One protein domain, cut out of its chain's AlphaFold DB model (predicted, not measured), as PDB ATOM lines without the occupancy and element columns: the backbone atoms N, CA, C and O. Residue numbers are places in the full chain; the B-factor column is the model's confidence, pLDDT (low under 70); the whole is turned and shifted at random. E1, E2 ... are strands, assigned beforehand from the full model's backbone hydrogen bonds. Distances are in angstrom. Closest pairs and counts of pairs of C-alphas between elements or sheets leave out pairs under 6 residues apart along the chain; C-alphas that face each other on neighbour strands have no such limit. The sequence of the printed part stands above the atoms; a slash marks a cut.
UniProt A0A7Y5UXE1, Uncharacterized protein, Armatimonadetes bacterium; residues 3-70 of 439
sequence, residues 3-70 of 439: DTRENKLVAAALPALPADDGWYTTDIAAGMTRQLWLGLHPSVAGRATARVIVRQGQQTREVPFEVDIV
ATOM      1  N   ASP A   3      -0.635  46.429   0.389       88.75
ATOM      2  CA  ASP A   3      -1.316  47.272   1.359       88.75
ATOM      3  C   ASP A   3      -2.802  47.388   1.026       88.75
ATOM      4  O   ASP A   3      -3.212  47.227  -0.125       88.75
ATOM      5  N   THR A   4      -3.597  47.662   2.044       90.62
ATOM      6  CA  THR A   4      -5.050  47.818   1.937       90.62
ATOM      7  C   THR A   4      -5.426  49.280   2.117       90.62
ATOM      8  O   THR A   4      -4.654  50.077   2.655       90.62
ATOM      9  N   ARG A   5      -6.646  49.644   1.717       90.00
ATOM     10  CA  ARG A   5      -7.178  50.997   1.945       90.00
ATOM     11  C   ARG A   5      -7.158  51.382   3.433       90.00
ATOM     12  O   ARG A   5      -7.038  52.558   3.774       90.00
ATOM     13  N   GLU A   6      -7.253  50.398   4.320       90.31
ATOM     14  CA  GLU A   6      -7.255  50.554   5.773       90.31
ATOM     15  C   GLU A   6      -5.843  50.682   6.382       90.31
ATOM     16  O   GLU A   6      -5.703  50.665   7.609       90.31
ATOM     17  N   ASN A   7      -4.798  50.846   5.557       91.00
ATOM     18  CA  ASN A   7      -3.385  50.898   5.960       91.00
ATOM     19  C   ASN A   7      -2.947  49.629   6.712       91.00
ATOM     20  O   ASN A   7      -2.252  49.682   7.736       91.00
ATOM     21  N   LYS A   8      -3.427  48.469   6.253       91.62
ATOM     22  CA  LYS A   8      -3.017  47.156   6.756       91.62
ATOM     23  C   LYS A   8      -2.208  46.433   5.695       91.62
ATOM     24  O   LYS A   8      -2.718  46.099   4.627       91.62
ATOM     25  N   LEU A   9      -0.974  46.102   6.062       90.44
ATOM     26  CA  LEU A   9      -0.102  45.257   5.268       90.44
ATOM     27  C   LEU A   9      -0.585  43.803   5.322       90.44
ATOM     28  O   LEU A   9      -0.650  43.207   6.398       90.44
ATOM     29  N   VAL A  10      -0.855  43.211   4.160       91.19
ATOM     30  CA  VAL A  10      -1.309  41.821   4.037       91.19
ATOM     31  C   VAL A  10      -0.386  41.005   3.129       91.19
ATOM     32  O   VAL A  10       0.110  41.463   2.097       91.19
ATOM     33  N   ALA A  11      -0.129  39.753   3.507       91.62
ATOM     34  CA  ALA A  11       0.604  38.778   2.695       91.62
ATOM     35  C   ALA A  11      -0.370  37.826   1.990       91.62
ATOM     36  O   ALA A  11      -0.310  36.620   2.213       91.62
ATOM     37  N   ALA A  12      -1.308  38.370   1.209       94.25
ATOM     38  CA  ALA A  12      -2.371  37.578   0.590       94.25
ATOM     39  C   ALA A  12      -2.110  37.225  -0.882       94.25
ATOM     40  O   ALA A  12      -2.533  36.157  -1.307       94.25
ATOM     41  N   ALA A  13      -1.429  38.083  -1.651       95.31
ATOM     42  CA  ALA A  13      -1.163  37.844  -3.072       95.31
ATOM     43  C   ALA A  13      -0.209  36.662  -3.292       95.31
ATOM     44  O   ALA A  13       0.815  36.566  -2.609       95.31
ATOM     45  N   LEU A  14      -0.516  35.826  -4.287       95.81
ATOM     46  CA  LEU A  14       0.254  34.640  -4.660       95.81
ATOM     47  C   LEU A  14       0.798  34.757  -6.099       95.81
ATOM     48  O   LEU A  14       0.402  33.988  -6.974       95.81
ATOM     49  N   PRO A  15       1.687  35.729  -6.394       94.44
ATOM     50  CA  PRO A  15       2.315  35.807  -7.706       94.44
ATOM     51  C   PRO A  15       3.183  34.568  -7.949       94.44
ATOM     52  O   PRO A  15       3.994  34.192  -7.099       94.44
ATOM     53  N   ALA A  16       3.025  33.954  -9.120       92.75
ATOM     54  CA  ALA A  16       3.822  32.800  -9.507       92.75
ATOM     55  C   ALA A  16       5.301  33.190  -9.657       92.75
ATOM     56  O   ALA A  16       5.634  34.191 -10.294       92.75
ATOM     57  N   LEU A  17       6.189  32.375  -9.089       93.12
ATOM     58  CA  LEU A  17       7.618  32.459  -9.365       93.12
ATOM     59  C   LEU A  17       7.932  31.526 -10.540       93.12
ATOM     60  O   LEU A  17       7.571  30.348 -10.470       93.12
ATOM     61  N   PRO A  18       8.577  32.007 -11.613       90.44
ATOM     62  CA  PRO A  18       9.011  31.130 -12.687       90.44
ATOM     63  C   PRO A  18      10.101  30.184 -12.172       90.44
ATOM     64  O   PRO A  18      10.951  30.577 -11.369       90.44
ATOM     65  N   ALA A  19      10.054  28.941 -12.643       91.00
ATOM     66  CA  ALA A  19      11.107  27.969 -12.406       91.00
ATOM     67  C   ALA A  19      12.211  28.119 -13.462       91.00
ATOM     68  O   ALA A  19      11.912  28.251 -14.649       91.00
ATOM     69  N   ASP A  20      13.463  28.021 -13.032       92.69
ATOM     70  CA  ASP A  20      14.654  27.906 -13.873       92.69
ATOM     71  C   ASP A  20      15.466  26.698 -13.389       92.69
ATOM     72  O   ASP A  20      15.959  26.690 -12.261       92.69
ATOM     73  N   ASP A  21      15.493  25.618 -14.175       91.06
ATOM     74  CA  ASP A  21      16.086  24.321 -13.799       91.06
ATOM     75  C   ASP A  21      15.685  23.828 -12.387       91.06
ATOM     76  O   ASP A  21      16.489  23.313 -11.606       91.06
ATOM     77  N   GLY A  22      14.404  24.004 -12.040       88.31
ATOM     78  CA  GLY A  22      13.840  23.611 -10.743       88.31
ATOM     79  C   GLY A  22      14.117  24.587  -9.593       88.31
ATOM     80  O   GLY A  22      13.689  24.331  -8.466       88.31
ATOM     81  N   TRP A  23      14.790  25.711  -9.856       92.00
ATOM     82  CA  TRP A  23      14.980  26.808  -8.910       92.00
ATOM     83  C   TRP A  23      13.949  27.911  -9.116       92.00
ATOM     84  O   TRP A  23      13.630  28.284 -10.237       92.00
ATOM     85  N   TYR A  24      13.471  28.475  -8.012       94.44
ATOM     86  CA  TYR A  24      12.548  29.605  -8.002       94.44
ATOM     87  C   TYR A  24      13.255  30.780  -7.336       94.44
ATOM     88  O   TYR A  24      13.717  30.662  -6.198       94.44
ATOM     89  N   THR A  25      13.376  31.907  -8.035       93.12
ATOM     90  CA  THR A  25      14.136  33.066  -7.543       93.12
ATOM     91  C   THR A  25      13.218  34.233  -7.212       93.12
ATOM     92  O   THR A  25      12.288  34.556  -7.946       93.12
ATOM     93  N   THR A  26      13.491  34.883  -6.083       92.69
ATOM     94  CA  THR A  26      12.843  36.129  -5.677       92.69
ATOM     95  C   THR A  26      13.772  36.929  -4.774       92.69
ATOM     96  O   THR A  26      14.553  36.356  -4.018       92.69
ATOM     97  N   ASP A  27      13.604  38.252  -4.768       91.50
ATOM     98  CA  ASP A  27      14.363  39.149  -3.897       91.50
ATOM     99  C   ASP A  27      13.610  39.504  -2.609       91.50
ATOM    100  O   ASP A  27      12.375  39.628  -2.577       91.50
ATOM    101  N   ILE A  28      14.366  39.709  -1.531       90.69
ATOM    102  CA  ILE A  28      13.873  40.225  -0.252       90.69
ATOM    103  C   ILE A  28      14.731  41.437   0.104       90.69
ATOM    104  O   ILE A  28      15.940  41.312   0.299       90.69
ATOM    105  N   ALA A  29      14.112  42.615   0.166       91.12
ATOM    106  CA  ALA A  29      14.810  43.830   0.568       91.12
ATOM    107  C   ALA A  29      15.275  43.744   2.033       91.12
ATOM    108  O   ALA A  29      14.672  43.050   2.855       91.12
ATOM    109  N   ALA A  30      16.339  44.475   2.372       93.06
ATOM    110  CA  ALA A  30      16.850  44.519   3.738       93.06
ATOM    111  C   ALA A  30      15.756  44.967   4.725       93.06
ATOM    112  O   ALA A  30      15.048  45.941   4.477       93.06
ATOM    113  N   GLY A  31      15.618  44.242   5.838       92.25
ATOM    114  CA  GLY A  31      14.595  44.510   6.854       92.25
ATOM    115  C   GLY A  31      13.183  44.025   6.502       92.25
ATOM    116  O   GLY A  31      12.268  44.253   7.287       92.25
ATOM    117  N   MET A  32      12.994  43.351   5.363       91.62
ATOM    118  CA  MET A  32      11.704  42.792   4.959       91.62
ATOM    119  C   MET A  32      11.650  41.279   5.168       91.62
ATOM    120  O   MET A  32      12.660  40.580   5.126       91.62
ATOM    121  N   THR A  33      10.432  40.771   5.324       90.44
ATOM    122  CA  THR A  33      10.129  39.334   5.316       90.44
ATOM    123  C   THR A  33       9.483  38.960   3.981       90.44
ATOM    124  O   THR A  33       8.977  39.815   3.253       90.44
ATOM    125  N   ARG A  34       9.470  37.675   3.633       89.31
ATOM    126  CA  ARG A  34       8.641  37.138   2.550       89.31
ATOM    127  C   ARG A  34       8.097  35.775   2.964       89.31
ATOM    128  O   ARG A  34       8.759  35.044   3.694       89.31
ATOM    129  N   GLN A  35       6.890  35.461   2.511       91.56
ATOM    130  CA  GLN A  35       6.285  34.139   2.644       91.56
ATOM    131  C   GLN A  35       6.298  33.457   1.275       91.56
ATOM    132  O   GLN A  35       6.125  34.129   0.257       91.56
ATOM    133  N   LEU A  36       6.518  32.145   1.264       91.44
ATOM    134  CA  LEU A  36       6.429  31.308   0.072       91.44
ATOM    135  C   LEU A  36       5.200  30.411   0.218       91.44
ATOM    136  O   LEU A  36       5.011  29.801   1.268       91.44
ATOM    137  N   TRP A  37       4.377  30.361  -0.824       93.06
ATOM    138  CA  TRP A  37       3.251  29.439  -0.933       93.06
ATOM    139  C   TRP A  37       3.646  28.308  -1.875       93.06
ATOM    140  O   TRP A  37       4.217  28.566  -2.935       93.06
ATOM    141  N   LEU A  38       3.375  27.067  -1.480       90.94
ATOM    142  CA  LEU A  38       3.756  25.879  -2.237       90.94
ATOM    143  C   LEU A  38       2.488  25.192  -2.737       90.94
ATOM    144  O   LEU A  38       1.696  24.704  -1.939       90.94
ATOM    145  N   GLY A  39       2.315  25.159  -4.057       89.50
ATOM    146  CA  GLY A  39       1.319  24.318  -4.713       89.50
ATOM    147  C   GLY A  39       1.933  22.968  -5.072       89.50
ATOM    148  O   GLY A  39       3.014  22.916  -5.659       89.50
ATOM    149  N   LEU A  40       1.256  21.879  -4.716       87.38
ATOM    150  CA  LEU A  40       1.652  20.521  -5.079       87.38
ATOM    151  C   LEU A  40       0.588  19.926  -6.004       87.38
ATOM    152  O   LEU A  40      -0.585  19.881  -5.647       87.38
ATOM    153  N   HIS A  41       1.010  19.438  -7.171       86.81
ATOM    154  CA  HIS A  41       0.144  18.784  -8.159       86.81
ATOM    155  C   HIS A  41       0.624  17.343  -8.394       86.81
ATOM    156  O   HIS A  41       1.266  17.057  -9.408       86.81
ATOM    157  N   PRO A  42       0.421  16.443  -7.418       82.75
ATOM    158  CA  PRO A  42       0.901  15.072  -7.510       82.75
ATOM    159  C   PRO A  42       0.168  14.289  -8.606       82.75
ATOM    160  O   PRO A  42      -1.035  14.444  -8.791       82.75
ATOM    161  N   SER A  43       0.889  13.403  -9.296       80.19
ATOM    162  CA  SER A  43       0.336  12.497 -10.317       80.19
ATOM    163  C   SER A  43       0.466  11.013  -9.959       80.19
ATOM    164  O   SER A  43      -0.012  10.151 -10.692       80.19
ATOM    165  N   VAL A  44       1.127  10.703  -8.841       84.75
ATOM    166  CA  VAL A  44       1.404   9.332  -8.401       84.75
ATOM    167  C   VAL A  44       1.023   9.198  -6.936       84.75
ATOM    168  O   VAL A  44       1.475   9.980  -6.108       84.75
ATOM    169  N   ALA A  45       0.200   8.200  -6.625       87.62
ATOM    170  CA  ALA A  45      -0.193   7.895  -5.259       87.62
ATOM    171  C   ALA A  45       0.958   7.316  -4.425       87.62
ATOM    172  O   ALA A  45       1.863   6.666  -4.954       87.62
ATOM    173  N   GLY A  46       0.874   7.487  -3.108       87.19
ATOM    174  CA  GLY A  46       1.827   6.955  -2.143       87.19
ATOM    175  C   GLY A  46       2.404   8.017  -1.218       87.19
ATOM    176  O   GLY A  46       2.118   9.209  -1.334       87.19
ATOM    177  N   ARG A  47       3.236   7.549  -0.287       90.00
ATOM    178  CA  ARG A  47       3.933   8.399   0.673       90.00
ATOM    179  C   ARG A  47       5.338   8.715   0.182       90.00
ATOM    180  O   ARG A  47       6.085   7.811  -0.192       90.00
ATOM    181  N   ALA A  48       5.708   9.986   0.234       89.81
ATOM    182  CA  ALA A  48       7.041  10.461  -0.093       89.81
ATOM    183  C   ALA A  48       7.536  11.441   0.972       89.81
ATOM    184  O   ALA A  48       6.789  12.290   1.456       89.81
ATOM    185  N   THR A  49       8.819  11.344   1.307       91.81
ATOM    186  CA  THR A  49       9.525  12.395   2.035       91.81
ATOM    187  C   THR A  49      10.162  13.337   1.023       91.81
ATOM    188  O   THR A  49      10.764  12.915   0.033       91.81
ATOM    189  N   ALA A  50      10.007  14.632   1.249       90.56
ATOM    190  CA  ALA A  50      10.504  15.680   0.379       90.56
ATOM    191  C   ALA A  50      11.152  16.795   1.207       90.56
ATOM    192  O   ALA A  50      11.090  16.819   2.438       90.56
ATOM    193  N   ARG A  51      11.827  17.721   0.527       92.94
ATOM    194  CA  ARG A  51      12.422  18.896   1.163       92.94
ATOM    195  C   ARG A  51      12.363  20.104   0.249       92.94
ATOM    196  O   ARG A  51      12.583  19.987  -0.954       92.94
ATOM    197  N   VAL A  52      12.135  21.266   0.843       93.19
ATOM    198  CA  VAL A  52      12.334  22.561   0.191       93.19
ATOM    199  C   VAL A  52      13.729  23.056   0.541       93.19
ATOM    200  O   VAL A  52      14.082  23.148   1.717       93.19
ATOM    201  N   ILE A  53      14.528  23.366  -0.478       94.88
ATOM    202  CA  ILE A  53      15.876  23.915  -0.309       94.88
ATOM    203  C   ILE A  53      15.810  25.422  -0.548       94.88
ATOM    204  O   ILE A  53      15.522  25.869  -1.655       94.88
ATOM    205  N   VAL A  54      16.114  26.207   0.483       94.62
ATOM    206  CA  VAL A  54      16.176  27.670   0.409       94.62
ATOM    207  C   VAL A  54      17.637  28.100   0.418       94.62
ATOM    208  O   VAL A  54      18.374  27.783   1.353       94.62
ATOM    209  N   ARG A  55      18.063  28.828  -0.619       94.62
ATOM    210  CA  ARG A  55      19.422  29.376  -0.741       94.62
ATOM    211  C   ARG A  55      19.400  30.899  -0.708       94.62
ATOM    212  O   ARG A  55      18.606  31.520  -1.407       94.62
ATOM    213  N   GLN A  56      20.302  31.489   0.071       92.12
ATOM    214  CA  GLN A  56      20.528  32.933   0.127       92.12
ATOM    215  C   GLN A  56      22.035  33.208   0.202       92.12
ATOM    216  O   GLN A  56      22.668  33.025   1.243       92.12
ATOM    217  N   GLY A  57      22.629  33.646  -0.911       88.56
ATOM    218  CA  GLY A  57      24.082  33.785  -1.009       88.56
ATOM    219  C   GLY A  57      24.779  32.451  -0.718       88.56
ATOM    220  O   GLY A  57      24.543  31.467  -1.408       88.56
ATOM    221  N   GLN A  58      25.614  32.415   0.323       91.69
ATOM    222  CA  GLN A  58      26.307  31.196   0.771       91.69
ATOM    223  C   GLN A  58      25.496  30.362   1.779       91.69
ATOM    224  O   GLN A  58      25.903  29.261   2.143       91.69
ATOM    225  N   GLN A  59      24.361  30.871   2.265       94.75
ATOM    226  CA  GLN A  59      23.524  30.158   3.226       94.75
ATOM    227  C   GLN A  59      22.567  29.212   2.502       94.75
ATOM    228  O   GLN A  59      21.951  29.575   1.500       94.75
ATOM    229  N   THR A  60      22.421  28.001   3.035       96.31
ATOM    230  CA  THR A  60      21.435  27.017   2.582       96.31
ATOM    231  C   THR A  60      20.659  26.509   3.788       96.31
ATOM    232  O   THR A  60      21.251  26.202   4.822       96.31
ATOM    233  N   ARG A  61      19.337  26.417   3.655       95.69
ATOM    234  CA  ARG A  61      18.439  25.849   4.658       95.69
ATOM    235  C   ARG A  61      17.541  24.816   3.994       95.69
ATOM    236  O   ARG A  61      17.049  25.048   2.894       95.69
ATOM    237  N   GLU A  62      17.324  23.695   4.665       96.19
ATOM    238  CA  GLU A  62      16.424  22.641   4.199       96.19
ATOM    239  C   GLU A  62      15.205  22.569   5.118       96.19
ATOM    240  O   GLU A  62      15.345  22.583   6.341       96.19
ATOM    241  N   VAL A  63      14.016  22.516   4.523       95.00
ATOM    242  CA  VAL A  63      12.746  22.343   5.231       95.00
ATOM    243  C   VAL A  63      12.151  21.006   4.788       95.00
ATOM    244  O   VAL A  63      11.678  20.922   3.652       95.00
ATOM    245  N   PRO A  64      12.229  19.947   5.614       95.31
ATOM    246  CA  PRO A  64      11.654  18.653   5.272       95.31
ATOM    247  C   PRO A  64      10.127  18.700   5.370       95.31
ATOM    248  O   PRO A  64       9.576  19.411   6.209       95.31
ATOM    249  N   PHE A  65       9.454  17.920   4.531       92.94
ATOM    250  CA  PHE A  65       8.015  17.692   4.608       92.94
ATOM    251  C   PHE A  65       7.664  16.295   4.088       92.94
ATOM    252  O   PHE A  65       8.435  15.676   3.353       92.94
ATOM    253  N   GLU A  66       6.498  15.798   4.479       91.56
ATOM    254  CA  GLU A  66       5.949  14.537   3.989       91.56
ATOM    255  C   GLU A  66       4.734  14.819   3.113       91.56
ATOM    256  O   GLU A  66       3.969  15.748   3.368       91.56
ATOM    257  N   VAL A  67       4.572  14.015   2.068       89.19
ATOM    258  CA  VAL A  67       3.410  14.047   1.187       89.19
ATOM    259  C   VAL A  67       2.805  12.653   1.184       89.19
ATOM    260  O   VAL A  67       3.500  11.685   0.880       89.19
ATOM    261  N   ASP A  68       1.524  12.556   1.523       87.69
ATOM    262  CA  ASP A  68       0.745  11.323   1.430       87.69
ATOM    263  C   ASP A  68      -0.368  11.516   0.399       87.69
ATOM    264  O   ASP A  68      -1.265  12.340   0.582       87.69
ATOM    265  N   ILE A  69      -0.267  10.808  -0.725       87.00
ATOM    266  CA  ILE A  69      -1.212  10.921  -1.837       87.00
ATOM    267  C   ILE A  69      -2.080   9.674  -1.847       87.00
ATOM    268  O   ILE A  69      -1.640   8.579  -2.215       87.00
ATOM    269  N   VAL A  70      -3.345   9.847  -1.477       83.06
ATOM    270  CA  VAL A  70      -4.341   8.782  -1.548       83.06
ATOM    271  C   VAL A  70      -4.605   8.450  -3.037       83.06
ATOM    272  O   VAL A  70      -4.836   9.369  -3.815       83.06
TER     273      VAL A  70
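AT A GLANCE: This is residues 3 to 70 of the 439 residues of an uncharacterized protein of Armatimonadetes bacterium (UniProt A0A7Y5UXE1). There is little regular structure: one long two-stranded hairpin, E1 and E2, stands beside a long winding stretch with no named element, residues 3 to 45. That stretch folds back on itself, and its residues 4 to 10 stick out free. The printed part has 68 residues, with no named helix and two strands, E1 then E2, in one antiparallel sheet. The class is all strand, with 22 residues in named elements. The whole is loose, with a radius of gyration of the C-alphas of 15.6 A and spans of 45 by 33 by 20 A.

HOW THE PARTS SIT: E1, residues 46 to 56, and E2, residues 59 to 69, are antiparallel neighbours and a hairpin, with 161 degrees between their directions. C-alphas 51 and 64 face each other at 4.2 A. N 50 and O 65 are within hydrogen-bond range at 2.8 A, as are N 61 and O 54 at 2.8 A. Outside the named strands, residues 19 to 20 pair with residues 23 to 24, antiparallel.

IN THESE COORDINATES: E1 begins at C-alpha 46 (1.827, 6.955, -2.143) and is 32.1 A long from first to last C-alpha. E2 is 31.7 A long and ends at C-alpha 69 (-1.212, 10.921, -1.837).

THE WHOLE: The two C-alphas farthest apart, those of Glu 6 and Gly 46, are 45.2 A apart. The printed part has no cut, and the link from E1 to E2 is tight. Mean pLDDT of the printed part is 91.2, and no printed residue is under 70.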